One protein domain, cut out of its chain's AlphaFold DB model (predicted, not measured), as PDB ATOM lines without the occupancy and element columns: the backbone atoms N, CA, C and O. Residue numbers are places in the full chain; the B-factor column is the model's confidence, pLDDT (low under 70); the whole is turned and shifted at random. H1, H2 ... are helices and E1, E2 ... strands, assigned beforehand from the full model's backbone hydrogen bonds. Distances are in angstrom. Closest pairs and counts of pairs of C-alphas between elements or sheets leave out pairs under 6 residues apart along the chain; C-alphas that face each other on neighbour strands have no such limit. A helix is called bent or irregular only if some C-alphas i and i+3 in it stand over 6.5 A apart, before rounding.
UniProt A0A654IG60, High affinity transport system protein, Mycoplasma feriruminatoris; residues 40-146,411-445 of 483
ATOM      1  N   ILE A  40      59.752  95.549 135.120       98.38
ATOM      2  CA  ILE A  40      60.987  95.669 134.343       98.38
ATOM      3  C   ILE A  40      60.683  95.298 132.892       98.38
ATOM      4  O   ILE A  40      60.265  94.177 132.594       98.38
ATOM      5  N   THR A  41      60.932  96.232 131.979       97.94
ATOM      6  CA  THR A  41      60.746  96.043 130.538       97.94
ATOM      7  C   THR A  41      62.053  95.633 129.862       97.94
ATOM      8  O   THR A  41      63.043  96.367 129.909       97.94
ATOM      9  N   ILE A  42      62.041  94.490 129.173       97.75
ATOM     10  CA  ILE A  42      63.147  93.974 128.359       97.75
ATOM     11  C   ILE A  42      62.893  94.308 126.887       97.75
ATOM     12  O   ILE A  42      61.911  93.869 126.290       97.75
ATOM     13  N   ASN A  43      63.810  95.052 126.284       97.06
ATOM     14  CA  ASN A  43      63.758  95.459 124.887       97.06
ATOM     15  C   ASN A  43      64.735  94.627 124.062       97.06
ATOM     16  O   ASN A  43      65.933  94.565 124.355       97.06
ATOM     17  N   ASN A  44      64.234  94.022 122.992       94.88
ATOM     18  CA  ASN A  44      65.045  93.280 122.037       94.88
ATOM     19  C   ASN A  44      64.623  93.644 120.612       94.88
ATOM     20  O   ASN A  44      63.452  93.850 120.329       94.88
ATOM     21  N   ALA A  45      65.582  93.721 119.702       91.06
ATOM     22  CA  ALA A  45      65.328  94.055 118.312       91.06
ATOM     23  C   ALA A  45      65.029  92.851 117.423       91.06
ATOM     24  O   ALA A  45      64.691  93.034 116.255       91.06
ATOM     25  N   TRP A  46      65.224  91.626 117.914       87.06
ATOM     26  CA  TRP A  46      65.043  90.442 117.088       87.06
ATOM     27  C   TRP A  46      64.491  89.251 117.860       87.06
ATOM     28  O   TRP A  46      65.112  88.749 118.794       87.06
ATOM     29  N   VAL A  47      63.345  88.751 117.406       91.62
ATOM     30  CA  VAL A  47      62.731  87.513 117.884       91.62
ATOM     31  C   VAL A  47      62.163  86.778 116.673       91.62
ATOM     32  O   VAL A  47      61.447  87.379 115.876       91.62
ATOM     33  N   ASN A  48      62.487  85.494 116.525       89.31
ATOM     34  CA  ASN A  48      61.982  84.666 115.434       89.31
ATOM     35  C   ASN A  48      60.477  84.396 115.578       89.31
ATOM     36  O   ASN A  48      59.925  84.352 116.684       89.31
ATOM     37  N   ASP A  49      59.836  84.138 114.437       87.50
ATOM     38  CA  ASP A  49      58.437  83.717 114.363       87.50
ATOM     39  C   ASP A  49      58.143  82.551 115.324       87.50
ATOM     40  O   ASP A  49      58.921  81.607 115.463       87.50
ATOM     41  N   GLY A  50      56.971  82.592 115.964       89.44
ATOM     42  CA  GLY A  50      56.471  81.511 116.816       89.44
ATOM     43  C   GLY A  50      56.803  81.620 118.307       89.44
ATOM     44  O   GLY A  50      56.328  80.765 119.063       89.44
ATOM     45  N   PHE A  51      57.567  82.632 118.740       95.00
ATOM     46  CA  PHE A  51      57.680  83.001 120.162       95.00
ATOM     47  C   PHE A  51      56.441  83.760 120.645       95.00
ATOM     48  O   PHE A  51      55.771  83.342 121.590       95.00
ATOM     49  N   PHE A  52      56.125  84.857 119.956       95.62
ATOM     50  CA  PHE A  52      54.865  85.576 120.103       95.62
ATOM     51  C   PHE A  52      53.778  84.909 119.263       95.62
ATOM     52  O   PHE A  52      54.072  84.219 118.283       95.62
ATOM     53  N   LYS A  53      52.512  85.158 119.613       95.44
ATOM     54  CA  LYS A  53      51.387  84.770 118.757       95.44
ATOM     55  C   LYS A  53      51.434  85.545 117.441       95.44
ATOM     56  O   LYS A  53      51.289  84.940 116.389       95.44
ATOM     57  N   ASN A  54      51.665  86.856 117.528       94.06
ATOM     58  CA  ASN A  54      51.868  87.750 116.390       94.06
ATOM     59  C   ASN A  54      52.962  88.775 116.724       94.06
ATOM     60  O   ASN A  54      53.006  89.270 117.851       94.06
ATOM     61  N   LEU A  55      53.787  89.125 115.738       93.62
ATOM     62  CA  LEU A  55      54.721  90.250 115.771       93.62
ATOM     63  C   LEU A  55      54.530  91.057 114.482       93.62
ATOM     64  O   LEU A  55      54.676  90.517 113.386       93.62
ATOM     65  N   ASP A  56      54.197  92.337 114.612       91.88
ATOM     66  CA  ASP A  56      54.199  93.269 113.488       91.88
ATOM     67  C   ASP A  56      55.625  93.776 113.250       91.88
ATOM     68  O   ASP A  56      56.164  94.572 114.018       91.88
ATOM     69  N   TYR A  57      56.233  93.328 112.155       87.69
ATOM     70  CA  TYR A  57      57.597  93.694 111.776       87.69
ATOM     71  C   TYR A  57      57.770  95.162 111.349       87.69
ATOM     72  O   TYR A  57      58.906  95.608 111.198       87.69
ATOM     73  N   ASN A  58      56.684  95.922 111.165       87.75
ATOM     74  CA  ASN A  58      56.759  97.355 110.870       87.75
ATOM     75  C   ASN A  58      56.782  98.206 112.144       87.75
ATOM     76  O   ASN A  58      57.478  99.218 112.190       87.75
ATOM     77  N   SER A  59      56.011  97.814 113.163       90.12
ATOM     78  CA  SER A  59      55.819  98.610 114.386       90.12
ATOM     79  C   SER A  59      56.506  98.035 115.627       90.12
ATOM     80  O   SER A  59      56.686  98.757 116.602       90.12
ATOM     81  N   GLY A  60      56.874  96.751 115.616       91.56
ATOM     82  CA  GLY A  60      57.339  96.026 116.802       91.56
ATOM     83  C   GLY A  60      56.209  95.611 117.749       91.56
ATOM     84  O   GLY A  60      56.473  95.049 118.811       91.56
ATOM     85  N   ALA A  61      54.944  95.862 117.388       93.06
ATOM     86  CA  ALA A  61      53.804  95.477 118.209       93.06
ATOM     87  C   ALA A  61      53.698  93.949 118.315       93.06
ATOM     88  O   ALA A  61      53.728  93.234 117.309       93.06
ATOM     89  N   VAL A  62      53.536  93.451 119.541       94.50
ATOM     90  CA  VAL A  62      53.445  92.017 119.832       94.50
ATOM     91  C   VAL A  62      52.085  91.650 120.404       94.50
ATOM     92  O   VAL A  62      51.497  92.379 121.198       94.50
ATOM     93  N   THR A  63      51.595  90.477 120.018       94.69
ATOM     94  CA  THR A  63      50.538  89.771 120.743       94.69
ATOM     95  C   THR A  63      51.169  88.593 121.464       94.69
ATOM     96  O   THR A  63      51.776  87.724 120.831       94.69
ATOM     97  N   GLU A  64      51.007  88.557 122.781       94.50
ATOM     98  CA  GLU A  64      51.509  87.473 123.617       94.50
ATOM     99  C   GLU A  64      50.958  86.109 123.156       94.50
ATOM    100  O   GLU A  64      49.790  85.972 122.779       94.50
ATOM    101  N   GLY A  65      51.827  85.099 123.154       94.69
ATOM    102  CA  GLY A  65      51.476  83.696 122.947       94.69
ATOM    103  C   GLY A  65      51.929  82.831 124.122       94.69
ATOM    104  O   GLY A  65      52.550  83.310 125.066       94.69
ATOM    105  N   GLU A  66      51.656  81.528 124.053       95.50
ATOM    106  CA  GLU A  66      51.973  80.587 125.139       95.50
ATOM    107  C   GLU A  66      53.465  80.568 125.501       95.50
ATOM    108  O   GLU A  66      53.810  80.538 126.678       95.50
ATOM    109  N   LYS A  67      54.362  80.637 124.506       95.06
ATOM    110  CA  LYS A  67      55.815  80.578 124.743       95.06
ATOM    111  C   LYS A  67      56.361  81.855 125.364       95.06
ATOM    112  O   LYS A  67      57.172  81.765 126.285       95.06
ATOM    113  N   SER A  68      55.917  83.018 124.880       96.25
ATOM    114  CA  SER A  68      56.295  84.300 125.475       96.25
ATOM    115  C   SER A  68      55.776  84.423 126.902       96.25
ATOM    116  O   SER A  68      56.535  84.826 127.780       96.25
ATOM    117  N   LYS A  69      54.540  83.975 127.152       96.44
ATOM    118  CA  LYS A  69      53.958  83.940 128.492       96.44
ATOM    119  C   LYS A  69      54.733  83.025 129.432       96.44
ATOM    120  O   LYS A  69      55.139  83.449 130.504       96.44
ATOM    121  N   ALA A  70      55.010  81.794 129.000       96.25
ATOM    122  CA  ALA A  70      55.766  80.830 129.795       96.25
ATOM    123  C   ALA A  70      57.156  81.359 130.182       96.25
ATOM    124  O   ALA A  70      57.583  81.171 131.320       96.25
ATOM    125  N   PHE A  71      57.844  82.052 129.267       97.62
ATOM    126  CA  PHE A  71      59.122  82.696 129.574       97.62
ATOM    127  C   PHE A  71      58.977  83.806 130.621       97.62
ATOM    128  O   PHE A  71      59.710  83.811 131.607       97.62
ATOM    129  N   ILE A  72      58.040  84.738 130.414       98.06
ATOM    130  CA  ILE A  72      57.816  85.871 131.321       98.06
ATOM    131  C   ILE A  72      57.404  85.394 132.713       98.06
ATOM    132  O   ILE A  72      57.960  85.867 133.706       98.06
ATOM    133  N   ASP A  73      56.481  84.435 132.795       98.19
ATOM    134  CA  ASP A  73      56.012  83.859 134.055       98.19
ATOM    135  C   ASP A  73      57.162  83.165 134.796       98.19
ATOM    136  O   ASP A  73      57.339  83.362 136.002       98.19
ATOM    137  N   LEU A  74      57.995  82.400 134.081       98.44
ATOM    138  CA  LEU A  74      59.142  81.720 134.677       98.44
ATOM    139  C   LEU A  74      60.211  82.708 135.159       98.44
ATOM    140  O   LEU A  74      60.687  82.575 136.286       98.44
ATOM    141  N   LEU A  75      60.566  83.714 134.356       98.69
ATOM    142  CA  LEU A  75      61.528  84.747 134.750       98.69
ATOM    143  C   LEU A  75      61.029  85.533 135.971       98.69
ATOM    144  O   LEU A  75      61.771  85.719 136.935       98.69
ATOM    145  N   THR A  76      59.752  85.926 135.953       98.75
ATOM    146  CA  THR A  76      59.067  86.592 137.071       98.75
ATOM    147  C   THR A  76      59.137  85.744 138.335       98.75
ATOM    148  O   THR A  76      59.504  86.242 139.402       98.75
ATOM    149  N   LYS A  77      58.835  84.447 138.224       98.75
ATOM    150  CA  LYS A  77      58.916  83.509 139.341       98.75
ATOM    151  C   LYS A  77      60.340  83.422 139.897       98.75
ATOM    152  O   LYS A  77      60.525  83.659 141.086       98.75
ATOM    153  N   ARG A  78      61.344  83.151 139.052       98.62
ATOM    154  CA  ARG A  78      62.754  83.010 139.474       98.62
ATOM    155  C   ARG A  78      63.285  84.274 140.143       98.62
ATOM    156  O   ARG A  78      63.925  84.196 141.187       98.62
ATOM    157  N   PHE A  79      62.992  85.442 139.573       98.81
ATOM    158  CA  PHE A  79      63.393  86.716 140.159       98.81
ATOM    159  C   PHE A  79      62.806  86.901 141.560       98.81
ATOM    160  O   PHE A  79      63.543  87.207 142.495       98.81
ATOM    161  N   ASN A  80      61.494  86.701 141.725       98.81
ATOM    162  CA  ASN A  80      60.838  86.920 143.015       98.81
ATOM    163  C   ASN A  80      61.204  85.844 144.051       98.81
ATOM    164  O   ASN A  80      61.289  86.158 145.237       98.81
ATOM    165  N   GLU A  81      61.499  84.610 143.630       98.75
ATOM    166  CA  GLU A  81      62.094  83.583 144.497       98.75
ATOM    167  C   GLU A  81      63.429  84.065 145.084       98.75
ATOM    168  O   GLU A  81      63.588  84.076 146.304       98.75
ATOM    169  N   PHE A  82      64.356  84.549 144.247       98.75
ATOM    170  CA  PHE A  82      65.629  85.098 144.726       98.75
ATOM    171  C   PHE A  82      65.449  86.381 145.546       98.75
ATOM    172  O   PHE A  82      66.103  86.543 146.574       98.75
ATOM    173  N   LYS A  83      64.527  87.268 145.149       98.50
ATOM    174  CA  LYS A  83      64.179  88.482 145.904       98.50
ATOM    175  C   LYS A  83      63.739  88.147 147.328       98.50
ATOM    176  O   LYS A  83      64.129  88.832 148.265       98.50
ATOM    177  N   ASN A  84      62.909  87.120 147.497       98.62
ATOM    178  CA  ASN A  84      62.350  86.745 148.797       98.62
ATOM    179  C   ASN A  84      63.341  85.981 149.689       98.62
ATOM    180  O   ASN A  84      63.128  85.911 150.897       98.62
ATOM    181  N   GLN A  85      64.422  85.450 149.113       98.38
ATOM    182  CA  GLN A  85      65.551  84.867 149.847       98.38
ATOM    183  C   GLN A  85      66.590  85.913 150.282       98.38
ATOM    184  O   GLN A  85      67.395  85.638 151.168       98.38
ATOM    185  N   ASP A  86      66.596  87.095 149.664       98.12
ATOM    186  CA  ASP A  86      67.522  88.181 149.984       98.12
ATOM    187  C   ASP A  86      66.931  89.087 151.083       98.12
ATOM    188  O   ASP A  86      65.834  89.635 150.953       98.12
ATOM    189  N   GLU A  87      67.659  89.241 152.192       97.00
ATOM    190  CA  GLU A  87      67.204  89.982 153.378       97.00
ATOM    191  C   GLU A  87      66.903  91.460 153.098       97.00
ATOM    192  O   GLU A  87      65.997  92.039 153.705       97.00
ATOM    193  N   GLU A  88      67.631  92.070 152.163       94.31
ATOM    194  CA  GLU A  88      67.430  93.458 151.768       94.31
ATOM    195  C   GLU A  88      66.260  93.583 150.789       94.31
ATOM    196  O   GLU A  88      65.437  94.492 150.923       94.31
ATOM    197  N   ALA A  89      66.152  92.658 149.833       96.38
ATOM    198  CA  ALA A  89      65.183  92.725 148.746       96.38
ATOM    199  C   ALA A  89      63.780  92.211 149.131       96.38
ATOM    200  O   ALA A  89      62.773  92.645 148.558       96.38
ATOM    201  N   LYS A  90      63.663  91.312 150.119       97.31
ATOM    202  CA  LYS A  90      62.380  90.679 150.486       97.31
ATOM    203  C   LYS A  90      61.302  91.673 150.927       97.31
ATOM    204  O   LYS A  90      60.123  91.419 150.704       97.31
ATOM    205  N   LYS A  91      61.698  92.831 151.471       96.12
ATOM    206  CA  LYS A  91      60.792  93.916 151.904       96.12
ATOM    207  C   LYS A  91      60.101  94.644 150.746       96.12
ATOM    208  O   LYS A  91      59.103  95.330 150.957       96.12
ATOM    209  N   HIS A  92      60.649  94.542 149.538       96.81
ATOM    210  CA  HIS A  92      60.107  95.215 148.367       96.81
ATOM    211  C   HIS A  92      58.963  94.420 147.738       96.81
ATOM    212  O   HIS A  92      58.858  93.206 147.913       96.81
ATOM    213  N   LYS A  93      58.112  95.114 146.979       97.44
ATOM    214  CA  LYS A  93      57.030  94.487 146.212       97.44
ATOM    215  C   LYS A  93      57.593  93.540 145.153       97.44
ATOM    216  O   LYS A  93      58.688  93.764 144.636       97.44
ATOM    217  N   ASP A  94      56.810  92.531 144.800       98.38
ATOM    218  CA  ASP A  94      57.146  91.645 143.690       98.38
ATOM    219  C   ASP A  94      57.274  92.422 142.376       98.38
ATOM    220  O   ASP A  94      56.586  93.422 142.140       98.38
ATOM    221  N   VAL A  95      58.182  91.942 141.533       98.38
ATOM    222  CA  VAL A  95      58.501  92.519 140.226       98.38
ATOM    223  C   VAL A  95      57.865  91.680 139.132       98.38
ATOM    224  O   VAL A  95      57.889  90.455 139.205       98.38
ATOM    225  N   LYS A  96      57.324  92.336 138.109       98.06
ATOM    226  CA  LYS A  96      56.832  91.717 136.875       98.06
ATOM    227  C   LYS A  96      57.753  92.049 135.709       98.06
ATOM    228  O   LYS A  96      58.375  93.108 135.700       98.06
ATOM    229  N   PHE A  97      57.798  91.169 134.717       98.31
ATOM    230  CA  PHE A  97      58.559  91.399 133.492       98.31
ATOM    231  C   PHE A  97      57.650  91.608 132.289       98.31
ATOM    232  O   PHE A  97      56.602  90.980 132.170       98.31
ATOM    233  N   GLU A  98      58.104  92.457 131.377       96.69
ATOM    234  CA  GLU A  98      57.513  92.649 130.056       96.69
ATOM    235  C   GLU A  98      58.605  92.520 128.991       96.69
ATOM    236  O   GLU A  98      59.759  92.872 129.236       96.69
ATOM    237  N   ILE A  99      58.252  92.038 127.795       95.75
ATOM    238  CA  ILE A  99      59.135  92.097 126.622       95.75
ATOM    239  C   ILE A  99      58.507  92.996 125.565       95.75
ATOM    240  O   ILE A  99      57.339  92.828 125.211       95.75
ATOM    241  N   LYS A 100      59.324  93.884 124.997       95.19
ATOM    242  CA  LYS A 100      59.004  94.676 123.807       95.19
ATOM    243  C   LYS A 100      59.963  94.343 122.673       95.19
ATOM    244  O   LYS A 100      61.139  94.042 122.903       95.19
ATOM    245  N   VAL A 101      59.449  94.425 121.447       95.25
ATOM    246  CA  VAL A 101      60.279  94.377 120.245       95.25
ATOM    247  C   VAL A 101      60.527  95.797 119.754       95.25
ATOM    248  O   VAL A 101      59.587  96.517 119.431       95.25
ATOM    249  N   ASP A 102      61.796  96.195 119.703       93.75
ATOM    250  CA  ASP A 102      62.230  97.525 119.276       93.75
ATOM    251  C   ASP A 102      63.315  97.393 118.203       93.75
ATOM    252  O   ASP A 102      64.481  97.116 118.470       93.75
ATOM    253  N   PHE A 103      62.923  97.561 116.941       91.00
ATOM    254  CA  PHE A 103      63.829  97.358 115.810       91.00
ATOM    255  C   PHE A 103      64.919  98.439 115.692       91.00
ATOM    256  O   PHE A 103      65.893  98.245 114.955       91.00
ATOM    257  N   ASP A 104      64.806  99.561 116.415       89.62
ATOM    258  CA  ASP A 104      65.735 100.687 116.313       89.62
ATOM    259  C   ASP A 104      66.918 100.577 117.289       89.62
ATOM    260  O   ASP A 104      67.134 101.410 118.178       89.62
ATOM    261  N   LYS A 105      67.754  99.556 117.067       89.94
ATOM    262  CA  LYS A 105      68.984  99.308 117.847       89.94
ATOM    263  C   LYS A 105      69.936 100.498 117.912       89.94
ATOM    264  O   LYS A 105      70.690 100.622 118.873       89.94
ATOM    265  N   LYS A 106      69.919 101.379 116.905       88.69
ATOM    266  CA  LYS A 106      70.810 102.549 116.844       88.69
ATOM    267  C   LYS A 106      70.514 103.549 117.958       88.69
ATOM    268  O   LYS A 106      71.403 104.297 118.350       88.69
ATOM    269  N   THR A 107      69.290 103.554 118.483       91.56
ATOM    270  CA  THR A 107      68.890 104.472 119.555       91.56
ATOM    271  C   THR A 107      69.052 103.889 120.953       91.56
ATOM    272  O   THR A 107      68.963 104.650 121.916       91.56
ATOM    273  N   TYR A 108      69.335 102.590 121.095       93.56
ATOM    274  CA  TYR A 108      69.396 101.913 122.396       93.56
ATOM    275  C   TYR A 108      70.365 102.585 123.369       93.56
ATOM    276  O   TYR A 108      70.006 102.810 124.520       93.56
ATOM    277  N   PHE A 109      71.556 102.975 122.903       93.00
ATOM    278  CA  PHE A 109      72.524 103.681 123.743       93.00
ATOM    279  C   PHE A 109      71.949 105.001 124.286       93.00
ATOM    280  O   PHE A 109      71.934 105.219 125.493       93.00
ATOM    281  N   SER A 110      71.360 105.832 123.417       92.62
ATOM    282  CA  SER A 110      70.724 107.089 123.840       92.62
ATOM    283  C   SER A 110      69.506 106.878 124.752       92.62
ATOM    284  O   SER A 110      69.182 107.739 125.564       92.62
ATOM    285  N   LYS A 111      68.803 105.743 124.626       93.44
ATOM    286  CA  LYS A 111      67.674 105.390 125.498       93.44
ATOM    287  C   LYS A 111      68.159 104.956 126.887       93.44
ATOM    288  O   LYS A 111      67.593 105.401 127.880       93.44
ATOM    289  N   LEU A 112      69.248 104.184 126.956       93.81
ATOM    290  CA  LEU A 112      69.940 103.856 128.206       93.81
ATOM    291  C   LEU A 112      70.439 105.123 128.924       93.81
ATOM    292  O   LEU A 112      70.195 105.274 130.120       93.81
ATOM    293  N   GLU A 113      71.046 106.061 128.188       92.81
ATOM    294  CA  GLU A 113      71.497 107.360 128.718       92.81
ATOM    295  C   GLU A 113      70.363 108.196 129.316       92.81
ATOM    296  O   GLU A 113      70.539 108.827 130.356       92.81
ATOM    297  N   LYS A 114      69.184 108.186 128.683       94.12
ATOM    298  CA  LYS A 114      68.002 108.924 129.159       94.12
ATOM    299  C   LYS A 114      67.422 108.379 130.459       94.12
ATOM    300  O   LYS A 114      66.602 109.063 131.067       94.12
ATOM    301  N   ASN A 115      67.827 107.180 130.881       92.62
ATOM    302  CA  ASN A 115      67.328 106.531 132.086       92.62
ATOM    303  C   ASN A 115      65.786 106.438 132.135       92.62
ATOM    304  O   ASN A 115      65.165 106.704 133.162       92.62
ATOM    305  N   ASP A 116      65.169 106.082 131.006       89.62
ATOM    306  CA  ASP A 116      63.712 105.977 130.868       89.62
ATOM    307  C   ASP A 116      63.164 104.754 131.622       89.62
ATOM    308  O   ASP A 116      63.417 103.613 131.243       89.62
ATOM    309  N   SER A 117      62.362 104.988 132.663       88.38
ATOM    310  CA  SER A 117      61.758 103.930 133.484       88.38
ATOM    311  C   SER A 117      60.690 103.097 132.770       88.38
ATOM    312  O   SER A 117      60.188 102.143 133.348       88.38
ATOM    313  N   ASN A 118      60.307 103.445 131.538       89.88
ATOM    314  CA  ASN A 118      59.418 102.608 130.724       89.88
ATOM    315  C   ASN A 118      60.177 101.554 129.903       89.88
ATOM    316  O   ASN A 118      59.545 100.722 129.240       89.88
ATOM    317  N   ASN A 119      61.512 101.636 129.880       92.62
ATOM    318  CA  ASN A 119      62.388 100.788 129.089       92.62
ATOM    319  C   ASN A 119      63.694 100.515 129.849       92.62
ATOM    320  O   ASN A 119      64.702 101.206 129.696       92.62
ATOM    321  N   ASP A 120      63.664  99.495 130.697       97.25
ATOM    322  CA  ASP A 120      64.699  99.287 131.708       97.25
ATOM    323  C   ASP A 120      65.928  98.556 131.184       97.25
ATOM    324  O   ASP A 120      67.053  98.895 131.552       97.25
ATOM    325  N   VAL A 121      65.708  97.538 130.349       98.06
ATOM    326  CA  VAL A 121      66.726  96.583 129.913       98.06
ATOM    327  C   VAL A 121      66.737  96.494 128.393       98.06
ATOM    328  O   VAL A 121      65.685  96.482 127.754       98.06
ATOM    329  N   TYR A 122      67.929  96.398 127.814       97.50
ATOM    330  CA  TYR A 122      68.162  96.278 126.381       97.50
ATOM    331  C   TYR A 122      69.117  95.123 126.095       97.50
ATOM    332  O   TYR A 122      70.189  95.038 126.696       97.50
ATOM    333  N   ILE A 123      68.741  94.266 125.146       97.12
ATOM    334  CA  ILE A 123      69.609  93.217 124.606       97.12
ATOM    335  C   ILE A 123      70.096  93.663 123.235       97.12
ATOM    336  O   ILE A 123      69.286  93.951 122.350       97.12
ATOM    337  N   THR A 124      71.410  93.798 123.061       92.25
ATOM    338  CA  THR A 124      71.953  94.333 121.808       92.25
ATOM    339  C   THR A 124      73.387  93.922 121.535       92.25
ATOM    340  O   THR A 124      74.152  93.547 122.421       92.25
ATOM    341  N   ASN A 125      73.754  94.036 120.269       92.56
ATOM    342  CA  ASN A 125      75.073  93.713 119.774       92.56
ATOM    343  C   ASN A 125      76.099  94.805 120.111       92.56
ATOM    344  O   ASN A 125      75.793  95.996 119.991       92.56
ATOM    345  N   TYR A 126      77.334  94.401 120.425       95.19
ATOM    346  CA  TYR A 126      78.454  95.303 120.731       95.19
ATOM    347  C   TYR A 126      78.706  96.368 119.652       95.19
ATOM    348  O   TYR A 126      79.088  97.494 119.965       95.19
ATOM    349  N   SER A 127      78.412  96.059 118.388       94.06
ATOM    350  CA  SER A 127      78.585  96.973 117.258       94.06
ATOM    351  C   SER A 127      77.818  98.299 117.378       94.06
ATOM    352  O   SER A 127      78.256  99.306 116.822       94.06
ATOM    353  N   TYR A 128      76.671  98.325 118.072       90.81
ATOM    354  CA  TYR A 128      75.807  99.517 118.135       90.81
ATOM    355  C   TYR A 128      76.251 100.566 119.153       90.81
ATOM    356  O   TYR A 128      75.798 101.702 119.071       90.81
ATOM    357  N   TYR A 129      77.111 100.201 120.098       90.56
ATOM    358  CA  TYR A 129      77.592 101.110 121.139       90.56
ATOM    359  C   TYR A 129      79.120 101.138 121.231       90.56
ATOM    360  O   TYR A 129      79.664 101.769 122.135       90.56
ATOM    361  N   LEU A 130      79.826 100.479 120.302       93.25
ATOM    362  CA  LEU A 130      81.285 100.385 120.309       93.25
ATOM    363  C   LEU A 130      81.947 101.767 120.390       93.25
ATOM    364  O   LEU A 130      82.753 101.997 121.285       93.25
ATOM    365  N   ASP A 131      81.544 102.706 119.532       91.75
ATOM    366  CA  ASP A 131      82.087 104.075 119.510       91.75
ATOM    367  C   ASP A 131      81.789 104.846 120.812       91.75
ATOM    368  O   ASP A 131      82.510 105.766 121.223       91.75
ATOM    369  N   ASN A 132      80.723 104.452 121.508       92.75
ATOM    370  CA  ASN A 132      80.338 105.052 122.770       92.75
ATOM    371  C   ASN A 132      81.143 104.508 123.949       92.75
ATOM    372  O   ASN A 132      81.403 105.280 124.867       92.75
ATOM    373  N   VAL A 133      81.576 103.246 123.921       94.94
ATOM    374  CA  VAL A 133      82.243 102.589 125.063       94.94
ATOM    375  C   VAL A 133      83.747 102.415 124.882       94.94
ATOM    376  O   VAL A 133      84.460 102.291 125.873       94.94
ATOM    377  N   TRP A 134      84.248 102.422 123.649       96.06
ATOM    378  CA  TRP A 134      85.662 102.258 123.337       96.06
ATOM    379  C   TRP A 134      86.304 103.601 123.001       96.06
ATOM    380  O   TRP A 134      85.793 104.365 122.182       96.06
ATOM    381  N   ASP A 135      87.442 103.892 123.620       94.75
ATOM    382  CA  ASP A 135      88.296 105.006 123.226       94.75
ATOM    383  C   ASP A 135      89.378 104.489 122.271       94.75
ATOM    384  O   ASP A 135      90.311 103.776 122.646       94.75
ATOM    385  N   ALA A 136      89.237 104.840 120.992       91.75
ATOM    386  CA  ALA A 136      90.167 104.415 119.956       91.75
ATOM    387  C   ALA A 136      91.567 105.038 120.096       91.75
ATOM    388  O   ALA A 136      92.518 104.454 119.566       91.75
ATOM    389  N   SER A 137      91.685 106.187 120.774       90.88
ATOM    390  CA  SER A 137      92.940 106.919 120.963       90.88
ATOM    391  C   SER A 137      93.791 106.308 122.074       90.88
ATOM    392  O   SER A 137      94.983 106.085 121.873       90.88
ATOM    393  N   SER A 138      93.171 105.954 123.201       91.94
ATOM    394  CA  SER A 138      93.841 105.270 124.310       91.94
ATOM    395  C   SER A 138      93.881 103.749 124.139       91.94
ATOM    396  O   SER A 138      94.670 103.079 124.799       91.94
ATOM    397  N   GLY A 139      93.032 103.189 123.271       92.88
ATOM    398  CA  GLY A 139      92.896 101.743 123.112       92.88
ATOM    399  C   GLY A 139      92.328 101.071 124.363       92.88
ATOM    400  O   GLY A 139      92.777  99.982 124.722       92.88
ATOM    401  N   SER A 140      91.377 101.720 125.038       94.44
ATOM    402  CA  SER A 140      90.797 101.241 126.295       94.44
ATOM    403  C   SER A 140      89.285 101.463 126.374       94.44
ATOM    404  O   SER A 140      88.717 102.294 125.665       94.44
ATOM    405  N   LEU A 141      88.631 100.747 127.291       95.12
ATOM    406  CA  LEU A 141      87.237 100.998 127.649       95.12
ATOM    407  C   LEU A 141      87.097 102.364 128.348       95.12
ATOM    408  O   LEU A 141      87.959 102.761 129.139       95.12
ATOM    409  N   LYS A 142      86.006 103.085 128.075       94.12
ATOM    410  CA  LYS A 142      85.636 104.299 128.812       94.12
ATOM    411  C   LYS A 142      85.131 103.925 130.208       94.12
ATOM    412  O   LYS A 142      84.401 102.954 130.370       94.12
ATOM    413  N   LYS A 143      85.529 104.706 131.217       86.00
ATOM    414  CA  LYS A 143      85.291 104.376 132.634       86.00
ATOM    415  C   LYS A 143      83.875 104.684 133.127       86.00
ATOM    416  O   LYS A 143      83.362 103.940 133.952       86.00
ATOM    417  N   ASP A 144      83.257 105.769 132.658       89.00
ATOM    418  CA  ASP A 144      81.888 106.135 133.046       89.00
ATOM    419  C   ASP A 144      80.909 105.666 131.973       89.00
ATOM    420  O   ASP A 144      80.766 106.285 130.917       89.00
ATOM    421  N   LEU A 145      80.280 104.519 132.229       93.25
ATOM    422  CA  LEU A 145      79.251 103.963 131.362       93.25
ATOM    423  C   LEU A 145      77.877 104.506 131.798       93.25
ATOM    424  O   LEU A 145      77.561 104.521 132.993       93.25
ATOM    425  N   PRO A 146      77.009 104.922 130.859       93.06
ATOM    426  CA  PRO A 146      75.680 105.440 131.187       93.06
ATOM    427  C   PRO A 146      74.645 104.334 131.453       93.06
ATOM    428  O   PRO A 146      73.441 104.575 131.442       93.06
ATOM    429  N   VAL A 411      73.344  92.123 127.652       98.25
ATOM    430  CA  VAL A 411      72.179  92.637 128.376       98.25
ATOM    431  C   VAL A 411      72.612  93.821 129.239       98.25
ATOM    432  O   VAL A 411      73.410  93.667 130.170       98.25
ATOM    433  N   LEU A 412      72.083  95.003 128.929       97.88
ATOM    434  CA  LEU A 412      72.384  96.263 129.612       97.88
ATOM    435  C   LEU A 412      71.117  96.843 130.227       97.88
ATOM    436  O   LEU A 412      70.043  96.740 129.641       97.88
ATOM    437  N   ALA A 413      71.250  97.499 131.373       97.94
ATOM    438  CA  ALA A 413      70.152  98.190 132.031       97.94
ATOM    439  C   ALA A 413      70.422  99.684 132.176       97.94
ATOM    440  O   ALA A 413      71.571 100.120 132.273       97.94
ATOM    441  N   ARG A 414      69.358 100.481 132.241       96.69
ATOM    442  CA  ARG A 414      69.464 101.914 132.528       96.69
ATOM    443  C   ARG A 414      70.129 102.181 133.882       96.69
ATOM    444  O   ARG A 414      69.974 101.413 134.834       96.69
ATOM    445  N   LYS A 415      70.832 103.314 133.998       94.81
ATOM    446  CA  LYS A 415      71.618 103.676 135.196       94.81
ATOM    447  C   LYS A 415      70.784 103.767 136.484       94.81
ATOM    448  O   LYS A 415      71.315 103.533 137.564       94.81
ATOM    449  N   GLY A 416      69.496 104.087 136.386       94.56
ATOM    450  CA  GLY A 416      68.599 104.241 137.533       94.56
ATOM    451  C   GLY A 416      67.920 102.963 138.021       94.56
ATOM    452  O   GLY A 416      67.192 103.050 139.002       94.56
ATOM    453  N   LEU A 417      68.096 101.810 137.365       95.69
ATOM    454  CA  LEU A 417      67.583 100.542 137.893       95.69
ATOM    455  C   LEU A 417      68.473 100.115 139.073       95.69
ATOM    456  O   LEU A 417      69.700 100.166 138.956       95.69
ATOM    457  N   LEU A 418      67.887  99.739 140.213       95.94
ATOM    458  CA  LEU A 418      68.638  99.448 141.444       95.94
ATOM    459  C   LEU A 418      69.665  98.325 141.255       95.94
ATOM    460  O   LEU A 418      69.350  97.302 140.651       95.94
ATOM    461  N   ASP A 419      70.858  98.456 141.846       96.62
ATOM    462  CA  ASP A 419      71.924  97.439 141.732       96.62
ATOM    463  C   ASP A 419      71.461  96.064 142.220       96.62
ATOM    464  O   ASP A 419      71.743  95.046 141.590       96.62
ATOM    465  N   LYS A 420      70.651  96.036 143.283       97.62
ATOM    466  CA  LYS A 420      70.032  94.803 143.770       97.62
ATOM    467  C   LYS A 420      69.076  94.179 142.743       97.62
ATOM    468  O   LYS A 420      69.060  92.962 142.593       97.62
ATOM    469  N   GLN A 421      68.314  94.981 141.991       97.88
ATOM    470  CA  GLN A 421      67.470  94.466 140.903       97.88
ATOM    471  C   GLN A 421      68.314  93.939 139.737       97.88
ATOM    472  O   GLN A 421      67.962  92.913 139.165       97.88
ATOM    473  N   ILE A 422      69.447  94.579 139.425       98.19
ATOM    474  CA  ILE A 422      70.406  94.086 138.423       98.19
ATOM    475  C   ILE A 422      70.977  92.728 138.830       98.19
ATOM    476  O   ILE A 422      70.965  91.790 138.032       98.19
ATOM    477  N   GLU A 423      71.432  92.604 140.078       98.38
ATOM    478  CA  GLU A 423      71.970  91.361 140.633       98.38
ATOM    479  C   GLU A 423      70.936  90.227 140.555       98.38
ATOM    480  O   GLU A 423      71.223  89.146 140.037       98.38
ATOM    481  N   LEU A 424      69.713  90.479 141.035       98.69
ATOM    482  CA  LEU A 424      68.628  89.495 141.040       98.69
ATOM    483  C   LEU A 424      68.171  89.126 139.626       98.69
ATOM    484  O   LEU A 424      67.899  87.955 139.366       98.69
ATOM    485  N   LEU A 425      68.135  90.085 138.698       98.75
ATOM    486  CA  LEU A 425      67.823  89.829 137.293       98.75
ATOM    487  C   LEU A 425      68.892  88.951 136.637       98.75
ATOM    488  O   LEU A 425      68.554  87.970 135.979       98.75
ATOM    489  N   SER A 426      70.168  89.263 136.862       98.56
ATOM    490  CA  SER A 426      71.297  88.463 136.377       98.56
ATOM    491  C   SER A 426      71.216  87.019 136.888       98.56
ATOM    492  O   SER A 426      71.299  86.069 136.106       98.56
ATOM    493  N   LYS A 427      70.943  86.833 138.190       98.50
ATOM    494  CA  LYS A 427      70.725  85.508 138.796       98.50
ATOM    495  C   LYS A 427      69.520  84.786 138.192       98.50
ATOM    496  O   LYS A 427      69.630  83.608 137.861       98.50
ATOM    497  N   ALA A 428      68.392  85.476 138.027       98.69
ATOM    498  CA  ALA A 428      67.174  84.905 137.456       98.69
ATOM    499  C   ALA A 428      67.396  84.423 136.018       98.69
ATOM    500  O   ALA A 428      67.107  83.264 135.723       98.69
ATOM    501  N   LEU A 429      67.987  85.256 135.157       98.31
ATOM    502  CA  LEU A 429      68.322  84.903 133.776       98.31
ATOM    503  C   LEU A 429      69.312  83.731 133.704       98.31
ATOM    504  O   LEU A 429      69.092  82.786 132.946       98.31
ATOM    505  N   ASN A 430      70.368  83.754 134.523       97.75
ATOM    506  CA  ASN A 430      71.353  82.673 134.572       97.75
ATOM    507  C   ASN A 430      70.776  81.361 135.127       97.75
ATOM    508  O   ASN A 430      71.243  80.284 134.762       97.75
ATOM    509  N   SER A 431      69.745  81.410 135.972       97.56
ATOM    510  CA  SER A 431      69.133  80.201 136.539       97.56
ATOM    511  C   SER A 431      68.360  79.355 135.522       97.56
ATOM    512  O   SER A 431      68.175  78.163 135.751       97.56
ATOM    513  N   LEU A 432      67.935  79.937 134.395       96.75
ATOM    514  CA  LEU A 432      67.131  79.237 133.391       96.75
ATOM    515  C   LEU A 432      67.976  78.192 132.654       96.75
ATOM    516  O   LEU A 432      69.010  78.524 132.066       96.75
ATOM    517  N   THR A 433      67.555  76.929 132.652       94.94
ATOM    518  CA  THR A 433      68.185  75.889 131.818       94.94
ATOM    519  C   THR A 433      67.952  76.146 130.324       94.94
ATOM    520  O   THR A 433      67.114  76.961 129.931       94.94
ATOM    521  N   LEU A 434      68.688  75.434 129.461       92.19
ATOM    522  CA  LEU A 434      68.551  75.564 128.003       92.19
ATOM    523  C   LEU A 434      67.131  75.250 127.507       92.19
ATOM    524  O   LEU A 434      66.678  75.838 126.528       92.19
ATOM    525  N   THR A 435      66.435  74.324 128.171       91.12
ATOM    526  CA  THR A 435      65.074  73.902 127.817       91.12
ATOM    527  C   THR A 435      64.003  74.799 128.435       91.12
ATOM    528  O   THR A 435      62.990  75.056 127.788       91.12
ATOM    529  N   GLU A 436      64.226  75.317 129.646       94.69
ATOM    530  CA  GLU A 436      63.345  76.304 130.286       94.69
ATOM    531  C   GLU A 436      63.361  77.660 129.564       94.69
ATOM    532  O   GLU A 436      62.341  78.348 129.501       94.69
ATOM    533  N   ASN A 437      64.507  78.059 129.004       95.06
ATOM    534  CA  ASN A 437      64.674  79.333 128.310       95.06
ATOM    535  C   ASN A 437      64.075  79.300 126.890       95.06
ATOM    536  O   ASN A 437      64.785  79.325 125.879       95.06
ATOM    537  N   THR A 438      62.742  79.284 126.800       94.44
ATOM    538  CA  THR A 438      62.030  79.309 125.513       94.44
ATOM    539  C   THR A 438      62.376  80.551 124.693       94.44
ATOM    540  O   THR A 438      62.471  80.464 123.472       94.44
ATOM    541  N   TYR A 439      62.653  81.690 125.333       96.25
ATOM    542  CA  TYR A 439      63.119  82.902 124.657       96.25
ATOM    543  C   TYR A 439      64.434  82.678 123.906       96.25
ATOM    544  O   TYR A 439      64.560  83.069 122.745       96.25
ATOM    545  N   GLY A 440      65.382  81.967 124.517       94.50
ATOM    546  CA  GLY A 440      66.651  81.606 123.893       94.50
ATOM    547  C   GLY A 440      66.506  80.754 122.633       94.50
ATOM    548  O   GLY A 440      67.268  80.920 121.682       94.50
ATOM    549  N   ILE A 441      65.490  79.887 122.561       91.69
ATOM    550  CA  ILE A 441      65.211  79.069 121.366       91.69
ATOM    551  C   ILE A 441      64.864  79.951 120.154       91.69
ATOM    552  O   ILE A 441      65.308  79.649 119.041       91.69
ATOM    553  N   TYR A 442      64.115  81.036 120.372       94.62
ATOM    554  CA  TYR A 442      63.595  81.927 119.325       94.62
ATOM    555  C   TYR A 442      64.434  83.186 119.087       94.62
ATOM    556  O   TYR A 442      64.137  83.953 118.179       94.62
ATOM    557  N   THR A 443      65.484  83.411 119.867       94.62
ATOM    558  CA  THR A 443      66.379  84.570 119.703       94.62
ATOM    559  C   THR A 443      67.822  84.176 119.424       94.62
ATOM    560  O   THR A 443      68.573  84.979 118.884       94.62
ATOM    561  N   GLY A 444      68.211  82.947 119.776       94.94
ATOM    562  CA  GLY A 444      69.610  82.528 119.834       94.94
ATOM    563  C   GLY A 444      70.274  82.817 121.184       94.94
ATOM    564  O   GLY A 444      71.374  82.337 121.429       94.94
ATOM    565  N   TYR A 445      69.613  83.520 122.114       96.69
ATOM    566  CA  TYR A 445      70.110  83.751 123.479       96.69
ATOM    567  C   TYR A 445      69.883  82.520 124.365       96.69
ATOM    568  O   TYR A 445      69.129  82.564 125.338       96.69
TER     569      TYR A 445
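AT A GLANCE: This is residues 40 to 146 and 411 to 445 of the 483 residues of the protein "High affinity transport system protein" of Mycoplasma feriruminatoris (UniProt A0A654IG60). A small, strongly twisted sheet of four strands has H2 over one face at its E3 and E4 end and H4 on the opposite face, while the long helix H1 grazes it at the E2 end. H4 and H5 pack on different parts of H1; far from H1, H3 leads into a loop that reaches outward to Ser 137. The 142 printed residues hold five named helices and four named strands, in the order E1 H1 E2 H2 E3 H3 E4 H4 H5; the sheet, E2 E1 E3 E4, is mixed. The class is mixed, helices and strands. The whole is compact, with a radius of gyration of the C-alphas of 16.1 A and spans of 47 by 43 by 27 A.

HOW THE PARTS SIT: Look first at E1, residues 40 to 44, and its parallel neighbour E2, residues 96 to 101, where N 42 and O 98 are 2.8 A apart. E3, residues 121 to 124, is parallel to E1, with N 43 and O 121 at 2.8 A. E4, residues 411 to 414, is antiparallel to E3, with N 122 and O 412 at 2.8 A. H1, residues 66 to 85, only grazes the sheet, with residues 68 to 80. E1, H1 and E2 form a strand-helix-strand unit, two parallel neighbour strands with a helix between, its crossover right-handed. H2, residues 105 to 113, lies over E3 and E4 at a height over the sheet of 8.9 A; E2, H2 and E3 form a split unit, with E1 between the strands, also right-handed. H4, residues 419 to 431, is on the opposite face. It touches H1 with H1's residues 75 to 83 alone, at a steep tilt of 55 degrees; the closest C-alphas, of Phe 79 and Ala 428, are 5.0 A apart. H5, residues 438 to 443, touches H1's residues 67 to 71, closest at the C-alphas of Phe 71 and Thr 438, 6.0 A. H3, residues 130 to 133, is close to H2 but not clearly touching: the C-alphas of Phe 109 and Asn 132 are 8.0 A apart. Every O i to N i+4 pair is within hydrogen-bond range in H1 and H4, but 3 of 5 in H2 and 1 of 2 in H5; H3 is too short for one.

IN THESE COORDINATES: Find C-alpha 40 at (60.987, 95.669, 134.343), where E1 begins its 13.2 A; E2 spans 17.2 A, E3 9.9 A and E4 10.5 A. From C-alpha 66 at (51.973, 80.587, 125.139), H1 runs 28.5 A. H2 spans 13.8 A and is irregular, with C-alphas 106 and 109 7.2 A apart; H3 spans 5.3 A and H4 18.2 A. H5 covers 9.0 A and ends at C-alpha 443, (66.379, 84.570, 119.703).

THE WHOLE: The C-alphas of Glu 66 and Ser 137, 48.9 A apart, are the two farthest. Residues 147 to 410 are not printed; C-alphas 146 and 411 are 13.6 A apart across this cut. The link from E1 to H1, 21 residues, is long. No printed residue is under 70 in pLDDT.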